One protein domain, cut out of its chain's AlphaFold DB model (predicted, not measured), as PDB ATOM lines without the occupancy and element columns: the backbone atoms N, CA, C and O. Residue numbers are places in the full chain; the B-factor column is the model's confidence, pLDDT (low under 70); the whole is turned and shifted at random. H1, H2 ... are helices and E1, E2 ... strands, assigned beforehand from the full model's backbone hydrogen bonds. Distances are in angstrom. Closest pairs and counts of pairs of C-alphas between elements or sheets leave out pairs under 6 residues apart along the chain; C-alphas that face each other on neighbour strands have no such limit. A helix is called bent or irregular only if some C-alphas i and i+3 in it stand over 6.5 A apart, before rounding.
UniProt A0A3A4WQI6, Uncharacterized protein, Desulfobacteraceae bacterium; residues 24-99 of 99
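Overview. This is residues 24 to 99 of the 99 residues of an uncharacterized protein of Desulfobacteraceae bacterium (UniProt A0A3A4WQI6). The model is a helical hairpin, H3 and H4, with two short helices, H1 and H2, added at H3. H4 runs back beside H3 at a shallow tilt, H1 packs on residues 57 to 61 of H3 on a different side from H4, and H2 folds back next to H1; residues 41 to 47 stick out as a loop before the short strand E1 leads into H3. The printed part has 76 residues, with four named helices and one named strand in the order H1, H2, E1, H3, H4; E1 pairs with no named strand, and the class is mostly helix. The whole is compact, with a radius of gyration of the C-alphas of 12.5 A, and spans 32 by 26 by 25 A along its three main axes.

Arrangement. The longest helix is H4, residues 78 to 98. It touches H3, residues 52 to 67, with 15 pairs of C-alphas within 8 A. The closest C-alphas of the two are those of Ile 59 and His 87, 6.1 A apart. Their lines stand at a shallow tilt of 30 degrees and they run opposite ways, and the two form a helical hairpin. H1, residues 26 to 29, touches H3 at residues 57 to 61 of H3 alone. The closest C-alphas there are those of Leu 28 and Val 61, 6.2 A apart. H2, residues 35 to 41, touches H1, and their closest C-alphas, those of Thr 26 and Asp 36, are 4.7 A apart. H2 and H3 are close but not clearly touching, with the closest C-alphas, those of Leu 35 and Asp 54, 7.0 A apart. Their lines are about perpendicular, at 75 degrees. The strand E1, residues 48 to 50, pairs with no named strand. E1 and H3 meet only through their link, while E1 is apart from H1, H2 and H4. H4 is also apart from H1 and H2. In H2, H3 and H4 every backbone O i to N i+4 pair is within hydrogen-bond range. H1 is too short for such a pair, and its one O i to N i+3 pair is within range.

Along the chain. H4 begins at C-alpha 78, at (36.573, -27.168, 93.692), and ends at C-alpha 98, at (13.567, -33.495, 75.824), 29.8 A from first to last C-alpha. H3, from Arg 52 to Asn 67, measures 22.7 A, with C-alpha 52 at (19.775, -34.290, 72.598). H2, from Leu 35 to Asn 41, has seven residues and measures 9.9 A. E1, from Ile 48 to Phe 50, has three residues and measures 6.6 A. H1, from Thr 26 to Met 29, has four residues and measures 5.2 A, with C-alpha 26 at (37.002, -34.629, 75.934). None of the helices is bent or irregular.

Size, cuts and confidence. The two C-alphas farthest apart are those of Pro 73, in the link from H3 to H4, and Glu 99, 33.3 A apart. The first and last printed C-alphas, those of Arg 24 and Glu 99, are 28.8 A apart, and Glu 99 is the chain's last residue. The printed part has no cut. The links from H1 to H2 and from E1 to H3 are tight, those from H2 to E1 and from H3 to H4 are short, and no link is long. Residues 41 to 47, of which 41 belongs to H2, stand free. The mean pLDDT of the printed part is 95.3, and no printed residue is under 70.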
ATOM      1  N   ARG A  24      39.122 -31.645  80.210       97.12
ATOM      2  CA  ARG A  24      39.974 -32.771  80.643       97.12
ATOM      3  C   ARG A  24      39.418 -34.130  80.208       97.12
ATOM      4  O   ARG A  24      40.186 -35.066  80.019       97.12
ATOM      5  N   HIS A  25      38.108 -34.201  79.987       96.00
ATOM      6  CA  HIS A  25      37.367 -35.432  79.702       96.00
ATOM      7  C   HIS A  25      36.919 -35.546  78.239       96.00
ATOM      8  O   HIS A  25      36.150 -36.431  77.884       96.00
ATOM      9  N   THR A  26      37.399 -34.661  77.358       94.38
ATOM     10  CA  THR A  26      37.002 -34.629  75.934       94.38
ATOM     11  C   THR A  26      37.334 -35.906  75.171       94.38
ATOM     12  O   THR A  26      36.611 -36.263  74.248       94.38
ATOM     13  N   TRP A  27      38.372 -36.634  75.584       90.12
ATOM     14  CA  TRP A  27      38.749 -37.916  74.989       90.12
ATOM     15  C   TRP A  27      37.655 -38.990  75.133       90.12
ATOM     16  O   TRP A  27      37.514 -39.830  74.247       90.12
ATOM     17  N   LEU A  28      36.824 -38.919  76.181       91.31
ATOM     18  CA  LEU A  28      35.661 -39.796  76.367       91.31
ATOM     19  C   LEU A  28      34.486 -39.442  75.436       91.31
ATOM     20  O   LEU A  28      33.536 -40.208  75.323       91.31
ATOM     21  N   MET A  29      34.545 -38.301  74.742       91.69
ATOM     22  CA  MET A  29      33.507 -37.835  73.812       91.69
ATOM     23  C   MET A  29      33.825 -38.175  72.348       91.69
ATOM     24  O   MET A  29      33.100 -37.739  71.451       91.69
ATOM     25  N   ALA A  30      34.905 -38.918  72.075       82.56
ATOM     26  CA  ALA A  30      35.399 -39.171  70.716       82.56
ATOM     27  C   ALA A  30      34.358 -39.853  69.805       82.56
ATOM     28  O   ALA A  30      34.330 -39.624  68.595       82.56
ATOM     29  N   GLU A  31      33.453 -40.647  70.382       77.44
ATOM     30  CA  GLU A  31      32.396 -41.341  69.636       77.44
ATOM     31  C   GLU A  31      31.184 -40.439  69.321       77.44
ATOM     32  O   GLU A  31      30.363 -40.750  68.453       77.44
ATOM     33  N   ALA A  32      31.090 -39.262  69.948       82.00
ATOM     34  CA  ALA A  32      29.964 -38.344  69.814       82.00
ATOM     35  C   ALA A  32      30.153 -37.327  68.677       82.00
ATOM     36  O   ALA A  32      30.148 -36.120  68.886       82.00
ATOM     37  N   PHE A  33      30.298 -37.807  67.439       81.50
ATOM     38  CA  PHE A  33      30.234 -36.994  66.208       81.50
ATOM     39  C   PHE A  33      30.993 -35.643  66.269       81.50
ATOM     40  O   PHE A  33      30.452 -34.585  65.934       81.50
ATOM     41  N   GLY A  34      32.257 -35.667  66.699       88.88
ATOM     42  CA  GLY A  34      33.112 -34.474  66.766       88.88
ATOM     43  C   GLY A  34      32.825 -33.536  67.946       88.88
ATOM     44  O   GLY A  34      33.277 -32.386  67.935       88.88
ATOM     45  N   LEU A  35      32.032 -33.974  68.929       92.94
ATOM     46  CA  LEU A  35      31.767 -33.241  70.166       92.94
ATOM     47  C   LEU A  35      33.053 -32.992  70.959       92.94
ATOM     48  O   LEU A  35      33.252 -31.869  71.413       92.94
ATOM     49  N   ASP A  36      33.941 -33.984  71.031       94.94
ATOM     50  CA  ASP A  36      35.303 -33.878  71.571       94.94
ATOM     51  C   ASP A  36      36.014 -32.607  71.074       94.94
ATOM     52  O   ASP A  36      36.309 -31.699  71.854       94.94
ATOM     53  N   ARG A  37      36.161 -32.465  69.753       95.00
ATOM     54  CA  ARG A  37      36.835 -31.330  69.109       95.00
ATOM     55  C   ARG A  37      36.070 -30.032  69.310       95.00
ATOM     56  O   ARG A  37      36.679 -28.967  69.423       95.00
ATOM     57  N   ARG A  38      34.734 -30.079  69.318       95.62
ATOM     58  CA  ARG A  38      33.901 -28.891  69.564       95.62
ATOM     59  C   ARG A  38      34.138 -28.349  70.969       95.62
ATOM     60  O   ARG A  38      34.309 -27.142  71.103       95.62
ATOM     61  N   ILE A  39      34.163 -29.213  71.983       97.25
ATOM     62  CA  ILE A  39      34.406 -28.833  73.378       97.25
ATOM     63  C   ILE A  39      35.863 -28.419  73.584       97.25
ATOM     64  O   ILE A  39      36.110 -27.375  74.187       97.25
ATOM     65  N   GLU A  40      36.826 -29.158  73.037       96.94
ATOM     66  CA  GLU A  40      38.254 -28.838  73.135       96.94
ATOM     67  C   GLU A  40      38.561 -27.433  72.586       96.94
ATOM     68  O   GLU A  40      39.210 -26.620  73.251       96.94
ATOM     69  N   ASN A  41      37.995 -27.084  71.426       97.19
ATOM     70  CA  ASN A  41      38.179 -25.770  70.800       97.19
ATOM     71  C   ASN A  41      37.315 -24.655  71.413       97.19
ATOM     72  O   ASN A  41      37.547 -23.467  71.157       97.19
ATOM     73  N   TYR A  42      36.312 -24.996  72.221       98.12
ATOM     74  CA  TYR A  42      35.362 -24.032  72.760       98.12
ATOM     75  C   TYR A  42      36.014 -23.094  73.789       98.12
ATOM     76  O   TYR A  42      36.735 -23.518  74.685       98.12
ATOM     77  N   GLN A  43      35.769 -21.787  73.662       97.81
ATOM     78  CA  GLN A  43      36.451 -20.750  74.456       97.81
ATOM     79  C   GLN A  43      35.643 -20.250  75.660       97.81
ATOM     80  O   GLN A  43      36.127 -19.413  76.415       97.81
ATOM     81  N   GLY A  44      34.388 -20.683  75.814       97.56
ATOM     82  CA  GLY A  44      33.544 -20.264  76.937       97.56
ATOM     83  C   GLY A  44      33.090 -18.803  76.919       97.56
ATOM     84  O   GLY A  44      32.653 -18.290  77.942       97.56
ATOM     85  N   ARG A  45      33.208 -18.111  75.776       97.25
ATOM     86  CA  ARG A  45      32.850 -16.683  75.638       97.25
ATOM     87  C   ARG A  45      31.438 -16.437  75.103       97.25
ATOM     88  O   ARG A  45      30.910 -15.342  75.250       97.25
ATOM     89  N   ARG A  46      30.849 -17.419  74.421       97.69
ATOM     90  CA  ARG A  46      29.507 -17.359  73.817       97.69
ATOM     91  C   ARG A  46      28.838 -18.709  74.010       97.69
ATOM     92  O   ARG A  46      29.569 -19.683  73.941       97.69
ATOM     93  N   PRO A  47      27.512 -18.799  74.177       98.00
ATOM     94  CA  PRO A  47      26.843 -20.087  74.294       98.00
ATOM     95  C   PRO A  47      27.205 -21.042  73.150       98.00
ATOM     96  O   PRO A  47      27.314 -20.633  71.991       98.00
ATOM     97  N   ILE A  48      27.378 -22.315  73.488       97.19
ATOM     98  CA  ILE A  48      27.515 -23.413  72.538       97.19
ATOM     99  C   ILE A  48      26.192 -24.172  72.495       97.19
ATOM    100  O   ILE A  48      25.537 -24.373  73.516       97.19
ATOM    101  N   GLY A  49      25.765 -24.556  71.295       95.94
ATOM    102  CA  GLY A  49      24.495 -25.245  71.131       95.94
ATOM    103  C   GLY A  49      24.657 -26.754  71.069       95.94
ATOM    104  O   GLY A  49      25.450 -27.233  70.257       95.94
ATOM    105  N   PHE A  50      23.858 -27.469  71.849       95.25
ATOM    106  CA  PHE A  50      23.850 -28.922  71.960       95.25
ATOM    107  C   PHE A  50      22.517 -29.512  71.505       95.25
ATOM    108  O   PHE A  50      21.452 -28.938  71.748       95.25
ATOM    109  N   PHE A  51      22.591 -30.650  70.826       94.31
ATOM    110  CA  PHE A  51      21.434 -31.494  70.520       94.31
ATOM    111  C   PHE A  51      21.231 -32.543  71.613       94.31
ATOM    112  O   PHE A  51      22.132 -32.761  72.414       94.31
ATOM    113  N   ARG A  52      20.084 -33.234  71.615       93.94
ATOM    114  CA  ARG A  52      19.775 -34.290  72.598       93.94
ATOM    115  C   ARG A  52      20.934 -35.277  72.794       93.94
ATOM    116  O   ARG A  52      21.391 -35.455  73.910       93.94
ATOM    117  N   TRP A  53      21.487 -35.787  71.696       92.19
ATOM    118  CA  TRP A  53      22.609 -36.733  71.704       92.19
ATOM    119  C   TRP A  53      23.907 -36.141  72.273       92.19
ATOM    120  O   TRP A  53      24.703 -36.859  72.869       92.19
ATOM    121  N   ASP A  54      24.132 -34.832  72.079       94.12
ATOM    122  CA  ASP A  54      25.272 -34.150  72.697       94.12
ATOM    123  C   ASP A  54      25.083 -34.124  74.224       94.12
ATOM    124  O   ASP A  54      26.045 -34.334  74.953       94.12
ATOM    125  N   PHE A  55      23.857 -33.889  74.716       95.62
ATOM    126  CA  PHE A  55      23.570 -33.942  76.152       95.62
ATOM    127  C   PHE A  55      23.730 -35.342  76.721       95.62
ATOM    128  O   PHE A  55      24.360 -35.455  77.764       95.62
ATOM    129  N   ASP A  56      23.186 -36.368  76.057       94.88
ATOM    130  CA  ASP A  56      23.314 -37.759  76.511       94.88
ATOM    131  C   ASP A  56      24.803 -38.093  76.723       94.88
ATOM    132  O   ASP A  56      25.213 -38.461  77.820       94.88
ATOM    133  N   CYS A  57      25.647 -37.803  75.723       95.44
ATOM    134  CA  CYS A  57      27.091 -38.010  75.834       95.44
ATOM    135  C   CYS A  57      27.741 -37.158  76.936       95.44
ATOM    136  O   CYS A  57      28.537 -37.676  77.715       95.44
ATOM    137  N   LEU A  58      27.431 -35.859  77.023       96.94
ATOM    138  CA  LEU A  58      28.009 -34.992  78.057       96.94
ATOM    139  C   LEU A  58      27.642 -35.466  79.465       96.94
ATOM    140  O   LEU A  58      28.496 -35.452  80.344       96.94
ATOM    141  N   ILE A  59      26.387 -35.857  79.685       97.69
ATOM    142  CA  ILE A  59      25.900 -36.331  80.981       97.69
ATOM    143  C   ILE A  59      26.622 -37.626  81.353       97.69
ATOM    144  O   ILE A  59      27.211 -37.679  82.428       97.69
ATOM    145  N   ASP A  60      26.673 -38.604  80.449       96.81
ATOM    146  CA  ASP A  60      27.325 -39.893  80.707       96.81
ATOM    147  C   ASP A  60      28.829 -39.740  80.977       96.81
ATOM    148  O   ASP A  60      29.354 -40.287  81.946       96.81
ATOM    149  N   VAL A  61      29.533 -38.943  80.164       96.12
ATOM    150  CA  VAL A  61      30.974 -38.694  80.342       96.12
ATOM    151  C   VAL A  61      31.258 -38.018  81.677       96.12
ATOM    152  O   VAL A  61      32.203 -38.391  82.374       96.12
ATOM    153  N   ILE A  62      30.452 -37.022  82.047       97.88
ATOM    154  CA  ILE A  62      30.644 -36.323  83.313       97.88
ATOM    155  C   ILE A  62      30.305 -37.241  84.497       97.88
ATOM    156  O   ILE A  62      31.022 -37.208  85.495       97.88
ATOM    157  N   ASP A  63      29.267 -38.072  84.401       97.56
ATOM    158  CA  ASP A  63      28.912 -39.022  85.461       97.56
ATOM    159  C   ASP A  63      30.023 -40.059  85.685       97.56
ATOM    160  O   ASP A  63      30.401 -40.314  86.831       97.56
ATOM    161  N   ILE A  64      30.625 -40.580  84.609       96.25
ATOM    162  CA  ILE A  64      31.808 -41.452  84.687       96.25
ATOM    163  C   ILE A  64      32.956 -40.722  85.393       96.25
ATOM    164  O   ILE A  64      33.491 -41.238  86.375       96.25
ATOM    165  N   ALA A  65      33.294 -39.509  84.945       96.62
ATOM    166  CA  ALA A  65      34.404 -38.739  85.501       96.62
ATOM    167  C   ALA A  65      34.214 -38.439  86.998       96.62
ATOM    168  O   ALA A  65      35.111 -38.686  87.797       96.62
ATOM    169  N   LEU A  66      33.033 -37.963  87.416       97.50
ATOM    170  CA  LEU A  66      32.719 -37.656  88.824       97.50
ATOM    171  C   LEU A  66      32.759 -38.890  89.744       97.50
ATOM    172  O   LEU A  66      32.861 -38.764  90.974       97.50
ATOM    173  N   ASN A  67      32.643 -40.085  89.168       96.62
ATOM    174  CA  ASN A  67      32.668 -41.344  89.896       96.62
ATOM    175  C   ASN A  67      34.012 -42.077  89.826       96.62
ATOM    176  O   ASN A  67      34.183 -43.008  90.613       96.62
ATOM    177  N   ASP A  68      34.972 -41.642  89.002       95.94
ATOM    178  CA  ASP A  68      36.323 -42.214  88.958       95.94
ATOM    179  C   ASP A  68      37.211 -41.641  90.090       95.94
ATOM    180  O   ASP A  68      37.562 -40.455  90.080       95.94
ATOM    181  N   PRO A  69      37.641 -42.467  91.069       94.88
ATOM    182  CA  PRO A  69      38.548 -42.029  92.129       94.88
ATOM    183  C   PRO A  69      39.933 -41.604  91.627       94.88
ATOM    184  O   PRO A  69      40.670 -40.960  92.373       94.88
ATOM    185  N   LYS A  70      40.323 -41.978  90.401       94.75
ATOM    186  CA  LYS A  70      41.578 -41.530  89.782       94.75
ATOM    187  C   LYS A  70      41.492 -40.078  89.326       94.75
ATOM    188  O   LYS A  70      42.467 -39.350  89.487       94.75
ATOM    189  N   ASP A  71      40.345 -39.665  88.794       93.25
ATOM    190  CA  ASP A  71      40.127 -38.290  88.337       93.25
ATOM    191  C   ASP A  71      39.815 -37.349  89.500       93.25
ATOM    192  O   ASP A  71      40.349 -36.235  89.558       93.25
ATOM    193  N   TYR A  72      38.989 -37.812  90.444       95.38
ATOM    194  CA  TYR A  72      38.597 -37.058  91.633       95.38
ATOM    195  C   TYR A  72      38.737 -37.904  92.908       95.38
ATOM    196  O   TYR A  72      37.737 -38.368  93.465       95.38
ATOM    197  N   PRO A  73      39.968 -38.066  93.433       94.62
ATOM    198  CA  PRO A  73      40.191 -38.728  94.720       94.62
ATOM    199  C   PRO A  73      39.574 -37.945  95.890       94.62
ATOM    200  O   PRO A  73      39.171 -38.537  96.889       94.62
ATOM    201  N   ASP A  74      39.462 -36.619  95.753       94.88
ATOM    202  CA  ASP A  74      38.770 -35.735  96.690       94.88
ATOM    203  C   ASP A  74      37.530 -35.102  96.039       94.88
ATOM    204  O   ASP A  74      37.617 -34.169  95.232       94.88
ATOM    205  N   LYS A  75      36.349 -35.581  96.443       94.38
ATOM    206  CA  LYS A  75      35.053 -35.071  95.965       94.38
ATOM    207  C   LYS A  75      34.644 -33.732  96.593       94.38
ATOM    208  O   LYS A  75      33.649 -33.142  96.167       94.38
ATOM    209  N   SER A  76      35.383 -33.242  97.589       95.50
ATOM    210  CA  SER A  76      35.194 -31.902  98.161       95.50
ATOM    211  C   SER A  76      35.984 -30.816  97.417       95.50
ATOM    212  O   SER A  76      35.768 -29.626  97.659       95.50
ATOM    213  N   SER A  77      36.844 -31.216  96.473       96.62
ATOM    214  CA  SER A  77      37.622 -30.304  95.636       96.62
ATOM    215  C   SER A  77      36.739 -29.362  94.810       96.62
ATOM    216  O   SER A  77      35.597 -29.671  94.440       96.62
ATOM    217  N   LYS A  78      37.280 -28.180  94.496       97.19
ATOM    218  CA  LYS A  78      36.573 -27.168  93.692       97.19
ATOM    219  C   LYS A  78      36.351 -27.655  92.264       97.19
ATOM    220  O   LYS A  78      35.333 -27.336  91.662       97.19
ATOM    221  N   GLU A  79      37.286 -28.444  91.757       97.12
ATOM    222  CA  GLU A  79      37.295 -29.065  90.441       97.12
ATOM    223  C   GLU A  79      36.127 -30.050  90.314       97.12
ATOM    224  O   GLU A  79      35.266 -29.879  89.448       97.12
ATOM    225  N   HIS A  80      36.017 -30.999  91.252       98.00
ATOM    226  CA  HIS A  80      34.878 -31.916  91.314       98.00
ATOM    227  C   HIS A  80      33.557 -31.146  91.470       98.00
ATOM    228  O   HIS A  80      32.585 -31.409  90.760       98.00
ATOM    229  N   GLY A  81      33.520 -30.144  92.358       98.38
ATOM    230  CA  GLY A  81      32.337 -29.310  92.571       98.38
ATOM    231  C   GLY A  81      31.892 -28.541  91.321       98.38
ATOM    232  O   GLY A  81      30.695 -28.469  91.036       98.38
ATOM    233  N   ALA A  82      32.834 -27.996  90.550       98.38
ATOM    234  CA  ALA A  82      32.549 -27.276  89.312       98.38
ATOM    235  C   ALA A  82      31.985 -28.208  88.234       98.38
ATOM    236  O   ALA A  82      30.977 -27.876  87.605       98.38
ATOM    237  N   LEU A  83      32.588 -29.386  88.054       98.44
ATOM    238  CA  LEU A  83      32.110 -30.362  87.081       98.44
ATOM    239  C   LEU A  83      30.735 -30.924  87.478       98.44
ATOM    240  O   LEU A  83      29.841 -31.018  86.636       98.44
ATOM    241  N   LYS A  84      30.515 -31.189  88.771       98.50
ATOM    242  CA  LYS A  84      29.212 -31.616  89.300       98.50
ATOM    243  C   LYS A  84      28.130 -30.562  89.081       98.50
ATOM    244  O   LYS A  84      27.036 -30.880  88.630       98.50
ATOM    245  N   LYS A  85      28.434 -29.288  89.333       98.56
ATOM    246  CA  LYS A  85      27.490 -28.193  89.074       98.56
ATOM    247  C   LYS A  85      27.095 -28.121  87.595       98.56
ATOM    248  O   LYS A  85      25.929 -27.873  87.286       98.56
ATOM    249  N   LEU A  86      28.051 -28.323  86.686       98.62
ATOM    250  CA  LEU A  86      27.762 -28.403  85.256       98.62
ATOM    251  C   LEU A  86      26.861 -29.604  84.939       98.62
ATOM    252  O   LEU A  86      25.876 -29.429  84.228       98.62
ATOM    253  N   HIS A  87      27.171 -30.780  85.486       98.56
ATOM    254  CA  HIS A  87      26.382 -32.001  85.318       98.56
ATOM    255  C   HIS A  87      24.916 -31.805  85.706       98.56
ATOM    256  O   HIS A  87      24.022 -32.052  84.898       98.56
ATOM    257  N   ASP A  88      24.673 -31.288  86.910       98.56
ATOM    258  CA  ASP A  88      23.323 -31.069  87.429       98.56
ATOM    259  C   ASP A  88      22.544 -30.107  86.514       98.56
ATOM    260  O   ASP A  88      21.419 -30.398  86.103       98.56
ATOM    261  N   ARG A  89      23.186 -29.014  86.075       98.25
ATOM    262  CA  ARG A  89      22.583 -28.054  85.136       98.25
ATOM    263  C   ARG A  89      22.279 -28.673  83.767       98.25
ATOM    264  O   ARG A  89      21.255 -28.343  83.173       98.25
ATOM    265  N   LEU A  90      23.142 -29.553  83.251       98.19
ATOM    266  CA  LEU A  90      22.899 -30.262  81.990       98.19
ATOM    267  C   LEU A  90      21.711 -31.224  82.108       98.19
ATOM    268  O   LEU A  90      20.883 -31.257  81.199       98.19
ATOM    269  N   LYS A  91      21.578 -31.949  83.226       98.38
ATOM    270  CA  LYS A  91      20.430 -32.837  83.482       98.38
ATOM    271  C   LYS A  91      19.122 -32.067  83.604       98.38
ATOM    272  O   LYS A  91      18.088 -32.543  83.143       98.38
ATOM    273  N   ASP A  92      19.144 -30.887  84.211       98.31
ATOM    274  CA  ASP A  92      17.952 -30.043  84.319       98.31
ATOM    275  C   ASP A  92      17.521 -29.496  82.955       98.31
ATOM    276  O   ASP A  92      16.345 -29.576  82.597       98.31
ATOM    277  N   GLU A  93      18.471 -29.010  82.149       97.94
ATOM    278  CA  GLU A  93      18.184 -28.584  80.777       97.94
ATOM    279  C   GLU A  93      17.729 -29.752  79.897       97.94
ATOM    280  O   GLU A  93      16.844 -29.563  79.062       97.94
ATOM    281  N   TYR A  94      18.264 -30.957  80.093       97.12
ATOM    282  CA  TYR A  94      17.806 -32.138  79.369       97.12
ATOM    283  C   TYR A  94      16.332 -32.431  79.655       97.12
ATOM    284  O   TYR A  94      15.511 -32.425  78.735       97.12
ATOM    285  N   ARG A  95      15.993 -32.587  80.941       97.62
ATOM    286  CA  ARG A  95      14.630 -32.873  81.409       97.62
ATOM    287  C   ARG A  95      13.638 -31.818  80.939       97.62
ATOM    288  O   ARG A  95      12.579 -32.142  80.436       97.62
ATOM    289  N   LYS A  96      14.004 -30.538  81.014       97.44
ATOM    290  CA  LYS A  96      13.139 -29.430  80.580       97.44
ATOM    291  C   LYS A  96      12.848 -29.423  79.075       97.44
ATOM    292  O   LYS A  96      11.860 -28.825  78.645       97.44
ATOM    293  N   ASN A  97      13.750 -29.962  78.256       95.75
ATOM    294  CA  ASN A  97      13.705 -29.759  76.810       95.75
ATOM    295  C   ASN A  97      13.425 -31.019  75.989       95.75
ATOM    296  O   ASN A  97      13.058 -30.840  74.820       95.75
ATOM    297  N   PHE A  98      13.614 -32.218  76.548       93.06
ATOM    298  CA  PHE A  98      13.567 -33.495  75.824       93.06
ATOM    299  C   PHE A  98      12.769 -34.613  76.521       93.06
ATOM    300  O   PHE A  98      12.602 -35.675  75.909       93.06
ATOM    301  N   GLU A  99      12.281 -34.375  77.741       91.00
ATOM    302  CA  GLU A  99      11.311 -35.206  78.475       91.00
ATOM    303  C   GLU A  99       9.996 -34.434  78.647       91.00
ATOM    304  O   GLU A  99       8.931 -35.076  78.519       91.00
TER     305      GLU A  99